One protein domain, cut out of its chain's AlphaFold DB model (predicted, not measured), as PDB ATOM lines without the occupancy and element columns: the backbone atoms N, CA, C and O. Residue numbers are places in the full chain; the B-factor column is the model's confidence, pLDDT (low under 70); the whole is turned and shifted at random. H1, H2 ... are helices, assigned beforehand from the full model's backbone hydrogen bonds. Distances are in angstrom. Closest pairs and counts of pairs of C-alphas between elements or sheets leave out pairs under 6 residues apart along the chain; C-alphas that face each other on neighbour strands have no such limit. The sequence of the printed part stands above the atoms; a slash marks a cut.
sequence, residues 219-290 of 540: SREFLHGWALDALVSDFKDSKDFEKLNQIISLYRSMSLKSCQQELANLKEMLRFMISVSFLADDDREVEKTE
ATOM      1  N   SER A 219     -24.049   9.561  16.183       85.62
ATOM      2  CA  SER A 219     -23.275   9.198  14.989       85.62
ATOM      3  C   SER A 219     -24.136   8.468  13.964       85.62
ATOM      4  O   SER A 219     -24.029   8.721  12.768       85.62
ATOM      5  N   ARG A 220     -25.026   7.586  14.423       84.19
ATOM      6  CA  ARG A 220     -25.946   6.884  13.533       84.19
ATOM      7  C   ARG A 220     -26.957   7.825  12.882       84.19
ATOM      8  O   ARG A 220     -27.136   7.735  11.676       84.19
ATOM      9  N   GLU A 221     -27.603   8.704  13.646       85.94
ATOM     10  CA  GLU A 221     -28.575   9.670  13.109       85.94
ATOM     11  C   GLU A 221     -27.934  10.586  12.059       85.94
ATOM     12  O   GLU A 221     -28.520  10.814  10.999       85.94
ATOM     13  N   PHE A 222     -26.693  11.018  12.300       89.88
ATOM     14  CA  PHE A 222     -25.903  11.754  11.316       89.88
ATOM     15  C   PHE A 222     -25.684  10.940  10.030       89.88
ATOM     16  O   PHE A 222     -25.990  11.419   8.939       89.88
ATOM     17  N   LEU A 223     -25.209   9.694  10.148       90.12
ATOM     18  CA  LEU A 223     -24.968   8.827   8.989       90.12
ATOM     19  C   LEU A 223     -26.261   8.473   8.242       90.12
ATOM     20  O   LEU A 223     -26.238   8.365   7.021       90.12
ATOM     21  N   HIS A 224     -27.387   8.311   8.943       88.69
ATOM     22  CA  HIS A 224     -28.690   8.039   8.325       88.69
ATOM     23  C   HIS A 224     -29.132   9.191   7.422       88.69
ATOM     24  O   HIS A 224     -29.572   8.955   6.300       88.69
ATOM     25  N   GLY A 225     -29.002  10.426   7.912       89.19
ATOM     26  CA  GLY A 225     -29.425  11.638   7.211       89.19
ATOM     27  C   GLY A 225     -28.400  12.214   6.234       89.19
ATOM     28  O   GLY A 225     -28.679  13.244   5.621       89.19
ATOM     29  N   TRP A 226     -27.224  11.598   6.077       93.50
ATOM     30  CA  TRP A 226     -26.171  12.137   5.216       93.50
ATOM     31  C   TRP A 226     -26.614  12.103   3.752       93.50
ATOM     32  O   TRP A 226     -26.731  11.036   3.140       93.50
ATOM     33  N   ALA A 227     -26.889  13.285   3.199       94.94
ATOM     34  CA  ALA A 227     -27.294  13.443   1.810       94.94
ATOM     35  C   ALA A 227     -26.198  12.928   0.869       94.94
ATOM     36  O   ALA A 227     -25.025  13.268   1.033       94.94
ATOM     37  N   LEU A 228     -26.579  12.146  -0.143       92.88
ATOM     38  CA  LEU A 228     -25.620  11.535  -1.068       92.88
ATOM     39  C   LEU A 228     -24.812  12.586  -1.839       92.88
ATOM     40  O   LEU A 228     -23.626  12.388  -2.078       92.88
ATOM     41  N   ASP A 229     -25.415  13.726  -2.179       92.31
ATOM     42  CA  ASP A 229     -24.717  14.802  -2.891       92.31
ATOM     43  C   ASP A 229     -23.717  15.540  -1.987       92.31
ATOM     44  O   ASP A 229     -22.644  15.942  -2.445       92.31
ATOM     45  N   ALA A 230     -24.023  15.658  -0.689       92.81
ATOM     46  CA  ALA A 230     -23.076  16.164   0.304       92.81
ATOM     47  C   ALA A 230     -21.911  15.181   0.482       92.81
ATOM     48  O   ALA A 230     -20.756  15.587   0.396       92.81
ATOM     49  N   LEU A 231     -22.209  13.882   0.595       90.62
ATOM     50  CA  LEU A 231     -21.204  12.821   0.656       90.62
ATOM     51  C   LEU A 231     -20.277  12.841  -0.570       90.62
ATOM     52  O   LEU A 231     -19.066  12.759  -0.425       90.62
ATOM     53  N   VAL A 232     -20.808  12.997  -1.786       90.19
ATOM     54  CA  VAL A 232     -19.982  13.142  -2.999       90.19
ATOM     55  C   VAL A 232     -19.115  14.398  -2.927       90.19
ATOM     56  O   VAL A 232     -17.944  14.360  -3.303       90.19
ATOM     57  N   SER A 233     -19.667  15.506  -2.427       91.44
ATOM     58  CA  SER A 233     -18.925  16.756  -2.267       91.44
ATOM     59  C   SER A 233     -17.745  16.624  -1.305       91.44
ATOM     60  O   SER A 233     -16.675  17.148  -1.604       91.44
ATOM     61  N   ASP A 234     -17.912  15.902  -0.199       91.06
ATOM     62  CA  ASP A 234     -16.866  15.712   0.814       91.06
ATOM     63  C   ASP A 234     -15.673  14.896   0.285       91.06
ATOM     64  O   ASP A 234     -14.566  14.983   0.812       91.06
ATOM     65  N   PHE A 235     -15.872  14.134  -0.794       91.56
ATOM     66  CA  PHE A 235     -14.841  13.314  -1.429       91.56
ATOM     67  C   PHE A 235     -14.234  13.945  -2.688       91.56
ATOM     68  O   PHE A 235     -13.429  13.280  -3.331       91.56
ATOM     69  N   LYS A 236     -14.560  15.197  -3.049       90.75
ATOM     70  CA  LYS A 236     -14.110  15.854  -4.301       90.75
ATOM     71  C   LYS A 236     -12.603  15.796  -4.556       90.75
ATOM     72  O   LYS A 236     -12.196  15.566  -5.690       90.75
ATOM     73  N   ASP A 237     -11.799  15.952  -3.509       91.12
ATOM     74  CA  ASP A 237     -10.332  15.941  -3.606       91.12
ATOM     75  C   ASP A 237      -9.726  14.535  -3.413       91.12
ATOM     76  O   ASP A 237      -8.509  14.351  -3.462       91.12
ATOM     77  N   SER A 238     -10.563  13.517  -3.182       92.31
ATOM     78  CA  SER A 238     -10.131  12.130  -3.022       92.31
ATOM     79  C   SER A 238     -10.036  11.416  -4.367       92.31
ATOM     80  O   SER A 238     -10.897  11.541  -5.236       92.31
ATOM     81  N   LYS A 239      -9.049  10.524  -4.488       89.44
ATOM     82  CA  LYS A 239      -8.929   9.565  -5.602       89.44
ATOM     83  C   LYS A 239     -10.162   8.663  -5.782       89.44
ATOM     84  O   LYS A 239     -10.306   8.029  -6.824       89.44
ATOM     85  N   ASP A 240     -11.014   8.565  -4.762       86.00
ATOM     86  CA  ASP A 240     -12.214   7.730  -4.769       86.00
ATOM     87  C   ASP A 240     -13.474   8.485  -5.243       86.00
ATOM     88  O   ASP A 240     -14.517   7.852  -5.410       86.00
ATOM     89  N   PHE A 241     -13.381   9.795  -5.524       87.75
ATOM     90  CA  PHE A 241     -14.497  10.644  -5.970       87.75
ATOM     91  C   PHE A 241     -15.267  10.055  -7.158       87.75
ATOM     92  O   PHE A 241     -16.479   9.845  -7.086       87.75
ATOM     93  N   GLU A 242     -14.559   9.753  -8.252       84.69
ATOM     94  CA  GLU A 242     -15.179   9.256  -9.484       84.69
ATOM     95  C   GLU A 242     -15.883   7.916  -9.256       84.69
ATOM     96  O   GLU A 242     -17.006   7.717  -9.716       84.69
ATOM     97  N   LYS A 243     -15.253   7.012  -8.494       88.38
ATOM     98  CA  LYS A 243     -15.822   5.699  -8.165       88.38
ATOM     99  C   LYS A 243     -17.066   5.836  -7.299       88.38
ATOM    100  O   LYS A 243     -18.071   5.189  -7.576       88.38
ATOM    101  N   LEU A 244     -17.017   6.681  -6.271       87.81
ATOM    102  CA  LEU A 244     -18.152   6.939  -5.392       87.81
ATOM    103  C   LEU A 244     -19.337   7.507  -6.184       87.81
ATOM    104  O   LEU A 244     -20.456   7.009  -6.063       87.81
ATOM    105  N   ASN A 245     -19.078   8.485  -7.053       86.19
ATOM    106  CA  ASN A 245     -20.107   9.101  -7.884       86.19
ATOM    107  C   ASN A 245     -20.717   8.105  -8.892       86.19
ATOM    108  O   ASN A 245     -21.934   8.083  -9.090       86.19
ATOM    109  N   GLN A 246     -19.899   7.223  -9.481       86.06
ATOM    110  CA  GLN A 246     -20.377   6.131 -10.339       86.06
ATOM    111  C   GLN A 246     -21.275   5.150  -9.576       86.06
ATOM    112  O   GLN A 246     -22.344   4.796 -10.073       86.06
ATOM    113  N   ILE A 247     -20.880   4.740  -8.365       86.38
ATOM    114  CA  ILE A 247     -21.671   3.829  -7.522       86.38
ATOM    115  C   ILE A 247     -23.022   4.467  -7.172       86.38
ATOM    116  O   ILE A 247     -24.062   3.836  -7.358       86.38
ATOM    117  N   ILE A 248     -23.030   5.726  -6.721       87.06
ATOM    118  CA  ILE A 248     -24.262   6.457  -6.377       87.06
ATOM    119  C   ILE A 248     -25.177   6.598  -7.594       87.06
ATOM    120  O   ILE A 248     -26.366   6.288  -7.514       87.06
ATOM    121  N   SER A 249     -24.625   6.995  -8.742       81.69
ATOM    122  CA  SER A 249     -25.387   7.151  -9.985       81.69
ATOM    123  C   SER A 249     -25.999   5.831 -10.462       81.69
ATOM    124  O   SER A 249     -27.153   5.804 -10.894       81.69
ATOM    125  N   LEU A 250     -25.255   4.724 -10.348       82.44
ATOM    126  CA  LEU A 250     -25.732   3.389 -10.701       82.44
ATOM    127  C   LEU A 250     -26.951   2.996  -9.862       82.44
ATOM    128  O   LEU A 250     -27.992   2.656 -10.423       82.44
ATOM    129  N   TYR A 251     -26.850   3.076  -8.533       78.62
ATOM    130  CA  TYR A 251     -27.947   2.661  -7.657       78.62
ATOM    131  C   TYR A 251     -29.145   3.617  -7.710       78.62
ATOM    132  O   TYR A 251     -30.277   3.139  -7.686       78.62
ATOM    133  N   ARG A 252     -28.938   4.933  -7.891       83.88
ATOM    134  CA  ARG A 252     -30.029   5.893  -8.164       83.88
ATOM    135  C   ARG A 252     -30.785   5.530  -9.446       83.88
ATOM    136  O   ARG A 252     -32.009   5.457  -9.435       83.88
ATOM    137  N   SER A 253     -30.062   5.233 -10.528       74.50
ATOM    138  CA  SER A 253     -30.642   4.796 -11.809       74.50
ATOM    139  C   SER A 253     -31.415   3.482 -11.678       74.50
ATOM    140  O   SER A 253     -32.525   3.363 -12.196       74.50
ATOM    141  N   MET A 254     -30.855   2.502 -10.964       74.88
ATOM    142  CA  MET A 254     -31.517   1.220 -10.721       74.88
ATOM    143  C   MET A 254     -32.795   1.393  -9.898       74.88
ATOM    144  O   MET A 254     -33.840   0.920 -10.330       74.88
ATOM    145  N   SER A 255     -32.728   2.116  -8.777       75.00
ATOM    146  CA  SER A 255     -33.870   2.388  -7.896       75.00
ATOM    147  C   SER A 255     -34.995   3.120  -8.629       75.00
ATOM    148  O   SER A 255     -36.156   2.708  -8.579       75.00
ATOM    149  N   LEU A 256     -34.653   4.151  -9.408       69.94
ATOM    150  CA  LEU A 256     -35.633   4.907 -10.181       69.94
ATOM    151  C   LEU A 256     -36.349   4.024 -11.216       69.94
ATOM    152  O   LEU A 256     -37.560   4.139 -11.395       69.94
ATOM    153  N   LYS A 257     -35.622   3.106 -11.867       67.81
ATOM    154  CA  LYS A 257     -36.195   2.164 -12.840       67.81
ATOM    155  C   LYS A 257     -37.031   1.063 -12.190       67.81
ATOM    156  O   LYS A 257     -38.045   0.677 -12.762       67.81
ATOM    157  N   SER A 258     -36.604   0.531 -11.043       62.88
ATOM    158  CA  SER A 258     -37.228  -0.647 -10.428       62.88
ATOM    159  C   SER A 258     -38.407  -0.315  -9.519       62.88
ATOM    160  O   SER A 258     -39.377  -1.065  -9.490       62.88
ATOM    161  N   CYS A 259     -38.324   0.772  -8.751       58.72
ATOM    162  CA  CYS A 259     -39.305   1.101  -7.714       58.72
ATOM    163  C   CYS A 259     -39.722   2.576  -7.695       58.72
ATOM    164  O   CYS A 259     -40.411   2.985  -6.766       58.72
ATOM    165  N   GLN A 260     -39.331   3.367  -8.707       72.62
ATOM    166  CA  GLN A 260     -39.642   4.802  -8.816       72.62
ATOM    167  C   GLN A 260     -39.218   5.619  -7.584       72.62
ATOM    168  O   GLN A 260     -39.755   6.692  -7.324       72.62
ATOM    169  N   GLN A 261     -38.243   5.114  -6.823       71.25
ATOM    170  CA  GLN A 261     -37.733   5.772  -5.632       71.25
ATOM    171  C   GLN A 261     -36.426   6.490  -5.960       71.25
ATOM    172  O   GLN A 261     -35.487   5.887  -6.490       71.25
ATOM    173  N   GLU A 262     -36.353   7.767  -5.607       81.62
ATOM    174  CA  GLU A 262     -35.121   8.543  -5.658       81.62
ATOM    175  C   GLU A 262     -34.354   8.364  -4.345       81.62
ATOM    176  O   GLU A 262     -34.902   8.571  -3.265       81.62
ATOM    177  N   LEU A 263     -33.094   7.929  -4.435       86.44
ATOM    178  CA  LEU A 263     -32.240   7.737  -3.262       86.44
ATOM    179  C   LEU A 263     -31.624   9.087  -2.877       86.44
ATOM    180  O   LEU A 263     -30.815   9.640  -3.637       86.44
ATOM    181  N   ALA A 264     -31.994   9.606  -1.707       89.50
ATOM    182  CA  ALA A 264     -31.582  10.927  -1.237       89.50
ATOM    183  C   ALA A 264     -30.415  10.867  -0.240       89.50
ATOM    184  O   ALA A 264     -29.504  11.697  -0.288       89.50
ATOM    185  N   ASN A 265     -30.425   9.878   0.655       92.25
ATOM    186  CA  ASN A 265     -29.472   9.758   1.758       92.25
ATOM    187  C   ASN A 265     -28.780   8.387   1.802       92.25
ATOM    188  O   ASN A 265     -29.148   7.435   1.105       92.25
ATOM    189  N   LEU A 266     -27.743   8.297   2.635       91.00
ATOM    190  CA  LEU A 266     -26.935   7.092   2.791       91.00
ATOM    191  C   LEU A 266     -27.747   5.891   3.312       91.00
ATOM    192  O   LEU A 266     -27.511   4.773   2.849       91.00
ATOM    193  N   LYS A 267     -28.723   6.097   4.213       88.81
ATOM    194  CA  LYS A 267     -29.608   5.025   4.716       88.81
ATOM    195  C   LYS A 267     -30.369   4.355   3.574       88.81
ATOM    196  O   LYS A 267     -30.298   3.137   3.414       88.81
ATOM    197  N   GLU A 268     -31.074   5.146   2.768       87.50
ATOM    198  CA  GLU A 268     -31.867   4.660   1.632       87.50
ATOM    199  C   GLU A 268     -31.005   3.913   0.620       87.50
ATOM    200  O   GLU A 268     -31.367   2.822   0.175       87.50
ATOM    201  N   MET A 269     -29.833   4.467   0.301       86.19
ATOM    202  CA  MET A 269     -28.933   3.844  -0.654       86.19
ATOM    203  C   MET A 269     -28.391   2.508  -0.154       86.19
ATOM    204  O   MET A 269     -28.478   1.516  -0.877       86.19
ATOM    205  N   LEU A 270     -27.879   2.438   1.078       85.38
ATOM    206  CA  LEU A 270     -27.370   1.181   1.629       85.38
ATOM    207  C   LEU A 270     -28.484   0.137   1.761       85.38
ATOM    208  O   LEU A 270     -28.260  -1.028   1.437       85.38
ATOM    209  N   ARG A 271     -29.699   0.537   2.155       82.50
ATOM    210  CA  ARG A 271     -30.860  -0.365   2.216       82.50
ATOM    211  C   ARG A 271     -31.205  -0.944   0.843       82.50
ATOM    212  O   ARG A 271     -31.457  -2.145   0.745       82.50
ATOM    213  N   PHE A 272     -31.178  -0.120  -0.205       78.31
ATOM    214  CA  PHE A 272     -31.404  -0.566  -1.581       78.31
ATOM    215  C   PHE A 272     -30.279  -1.485  -2.081       78.31
ATOM    216  O   PHE A 272     -30.540  -2.537  -2.653       78.31
ATOM    217  N   MET A 273     -29.014  -1.153  -1.809       78.12
ATOM    218  CA  MET A 273     -27.875  -2.013  -2.160       78.12
ATOM    219  C   MET A 273     -27.981  -3.390  -1.503       78.12
ATOM    220  O   MET A 273     -27.750  -4.419  -2.141       78.12
ATOM    221  N   ILE A 274     -28.361  -3.409  -0.224       72.38
ATOM    222  CA  ILE A 274     -28.614  -4.633   0.521       72.38
ATOM    223  C   ILE A 274     -29.740  -5.408  -0.166       72.38
ATOM    224  O   ILE A 274     -29.491  -6.538  -0.574       72.38
ATOM    225  N   SER A 275     -30.926  -4.827  -0.383       68.69
ATOM    226  CA  SER A 275     -32.063  -5.541  -0.993       68.69
ATOM    227  C   SER A 275     -31.763  -6.084  -2.395       68.69
ATOM    228  O   SER A 275     -32.126  -7.218  -2.691       68.69
ATOM    229  N   VAL A 276     -31.029  -5.344  -3.227       62.72
ATOM    230  CA  VAL A 276     -30.588  -5.816  -4.547       62.72
ATOM    231  C   VAL A 276     -29.591  -6.967  -4.422       62.72
ATOM    232  O   VAL A 276     -29.680  -7.924  -5.182       62.72
ATOM    233  N   SER A 277     -28.675  -6.934  -3.448       57.41
ATOM    234  CA  SER A 277     -27.742  -8.048  -3.220       57.41
ATOM    235  C   SER A 277     -28.449  -9.345  -2.816       57.41
ATOM    236  O   SER A 277     -27.999 -10.421  -3.193       57.41
ATOM    237  N   PHE A 278     -29.584  -9.252  -2.115       50.25
ATOM    238  CA  PHE A 278     -30.427 -10.410  -1.820       50.25
ATOM    239  C   PHE A 278     -31.045 -11.009  -3.088       50.25
ATOM    240  O   PHE A 278     -31.057 -12.225  -3.225       50.25
ATOM    241  N   LEU A 279     -31.526 -10.164  -4.003       40.91
ATOM    242  CA  LEU A 279     -32.111 -10.602  -5.274       40.91
ATOM    243  C   LEU A 279     -31.041 -11.172  -6.218       40.91
ATOM    244  O   LEU A 279     -31.249 -12.190  -6.863       40.91
ATOM    245  N   ALA A 280     -29.860 -10.552  -6.245       38.34
ATOM    246  CA  ALA A 280     -28.744 -10.984  -7.076       38.34
ATOM    247  C   ALA A 280     -28.063 -12.264  -6.564       38.34
ATOM    248  O   ALA A 280     -27.490 -12.991  -7.367       38.34
ATOM    249  N   ASP A 281     -28.081 -12.546  -5.256       39.41
ATOM    250  CA  ASP A 281     -27.622 -13.838  -4.728       39.41
ATOM    251  C   ASP A 281     -28.575 -14.974  -5.158       39.41
ATOM    252  O   ASP A 281     -28.085 -16.050  -5.495       39.41
ATOM    253  N   ASP A 282     -29.891 -14.725  -5.243       36.47
ATOM    254  CA  ASP A 282     -30.866 -15.678  -5.804       36.47
ATOM    255  C   ASP A 282     -30.675 -15.871  -7.329       36.47
ATOM    256  O   ASP A 282     -30.740 -17.001  -7.811       36.47
ATOM    257  N   ASP A 283     -30.354 -14.815  -8.091       30.62
ATOM    258  CA  ASP A 283     -30.099 -14.912  -9.545       30.62
ATOM    259  C   ASP A 283     -28.713 -15.508  -9.886       30.62
ATOM    260  O   ASP A 283     -28.570 -16.271 -10.845       30.62
ATOM    261  N   ARG A 284     -27.669 -15.247  -9.083       36.25
ATOM    262  CA  ARG A 284     -26.330 -15.857  -9.259       36.25
ATOM    263  C   ARG A 284     -26.317 -17.353  -8.942       36.25
ATOM    264  O   ARG A 284     -25.453 -18.067  -9.462       36.25
ATOM    265  N   GLU A 285     -27.237 -17.827  -8.098       37.66
ATOM    266  CA  GLU A 285     -27.498 -19.260  -7.895       37.66
ATOM    267  C   GLU A 285     -28.055 -19.905  -9.180       37.66
ATOM    268  O   GLU A 285     -27.766 -21.069  -9.455       37.66
ATOM    269  N   VAL A 286     -28.766 -19.153 -10.029       33.28
ATOM    270  CA  VAL A 286     -29.253 -19.628 -11.336       33.28
ATOM    271  C   VAL A 286     -28.135 -19.595 -12.389       33.28
ATOM    272  O   VAL A 286     -27.871 -20.616 -13.025       33.28
ATOM    273  N   GLU A 287     -27.381 -18.497 -12.506       30.30
ATOM    274  CA  GLU A 287     -26.334 -18.343 -13.538       30.30
ATOM    275  C   GLU A 287     -25.131 -19.296 -13.367       30.30
ATOM    276  O   GLU A 287     -24.576 -19.796 -14.350       30.30
ATOM    277  N   LYS A 288     -24.727 -19.617 -12.127       32.59
ATOM    278  CA  LYS A 288     -23.669 -20.625 -11.881       32.59
ATOM    279  C   LYS A 288     -24.109 -22.049 -12.224       32.59
ATOM    280  O   LYS A 288     -23.260 -22.912 -12.460       32.59
ATOM    281  N   THR A 289     -25.418 -22.285 -12.257       33.78
ATOM    282  CA  THR A 289     -26.019 -23.562 -12.646       33.78
ATOM    283  C   THR A 289     -26.132 -23.663 -14.174       33.78
ATOM    284  O   THR A 289     -25.877 -24.729 -14.734       33.78
ATOM    285  N   GLU A 290     -26.379 -22.547 -14.869       30.80
ATOM    286  CA  GLU A 290     -26.435 -22.476 -16.341       30.80
ATOM    287  C   GLU A 290     -25.069 -22.661 -17.020       30.80
ATOM    288  O   GLU A 290     -24.985 -23.283 -18.079       30.80
TER     289      GLU A 290
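Overview. This is residues 219 to 290 of the 540 residues of the protein "Zinc finger, PHD-type, conserved site" of Trema orientale (UniProt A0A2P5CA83). What does the printed part look like? A hairpin of short H2 and longer H3 is crossed by the long helix H4, whose residues 277 to 290 stick out as a free arm; short H1 packs on the beginning of H4. What is it made of? The printed part has 72 residues with four named helices, H1, H2, H3 and H4 in chain order, and no named strand: the class is all helix. How compact is it? It is loose, with a radius of gyration of the C-alphas of 14.3 A, and elongated, spanning 43 by 27 by 24 A.

Along the chain. Where do the short helices lie? H1 is residues 219 to 225, from C-alpha 219 at (-23.275, 9.198, 14.989), and H2 is residues 228 to 234. Where are the longer ones? H3, residues 241 to 259, is 26.6 A long. H4, residues 266 to 290, is 35.2 A long, has a kink of 32 degrees near residue 282 and ends at C-alpha 290 at (-26.435, -22.476, -16.341).

Arrangement. What does H1 touch? H1 touches H4 at residues 266 to 267 of H4 alone, about perpendicular at 79 degrees; the closest C-alphas, of His 224 and Lys 267, are 4.8 A apart. H1 and H3 are apart. How do H2 and H3 stand? They form a helical hairpin and touch at a shallow tilt of 3 degrees, opposite ways, with residues 241 to 248 of H3 alone; the closest C-alphas, of Val 232 and Asn 245, are 6.3 A apart. Where does H4 meet H3? Residues 269 to 273 of H4 touch residues 248 to 255 of H3, about perpendicular at 77 degrees; the closest C-alphas, of Tyr 251 and Met 269, are 7.2 A apart. Are the helix backbones complete? In H1, H2 and H3 every O i to N i+4 pair is within hydrogen-bond range, and in H4 19 of 21 are.

Size, cuts and confidence. How far does it reach? The two C-alphas farthest apart, of Ser 219 and Glu 290, are 44.7 A apart. Is it continuous? The printed part has no cut and no long link. Where is confidence low? Residues 256 to 259 and 275 to 290 have pLDDT under 70.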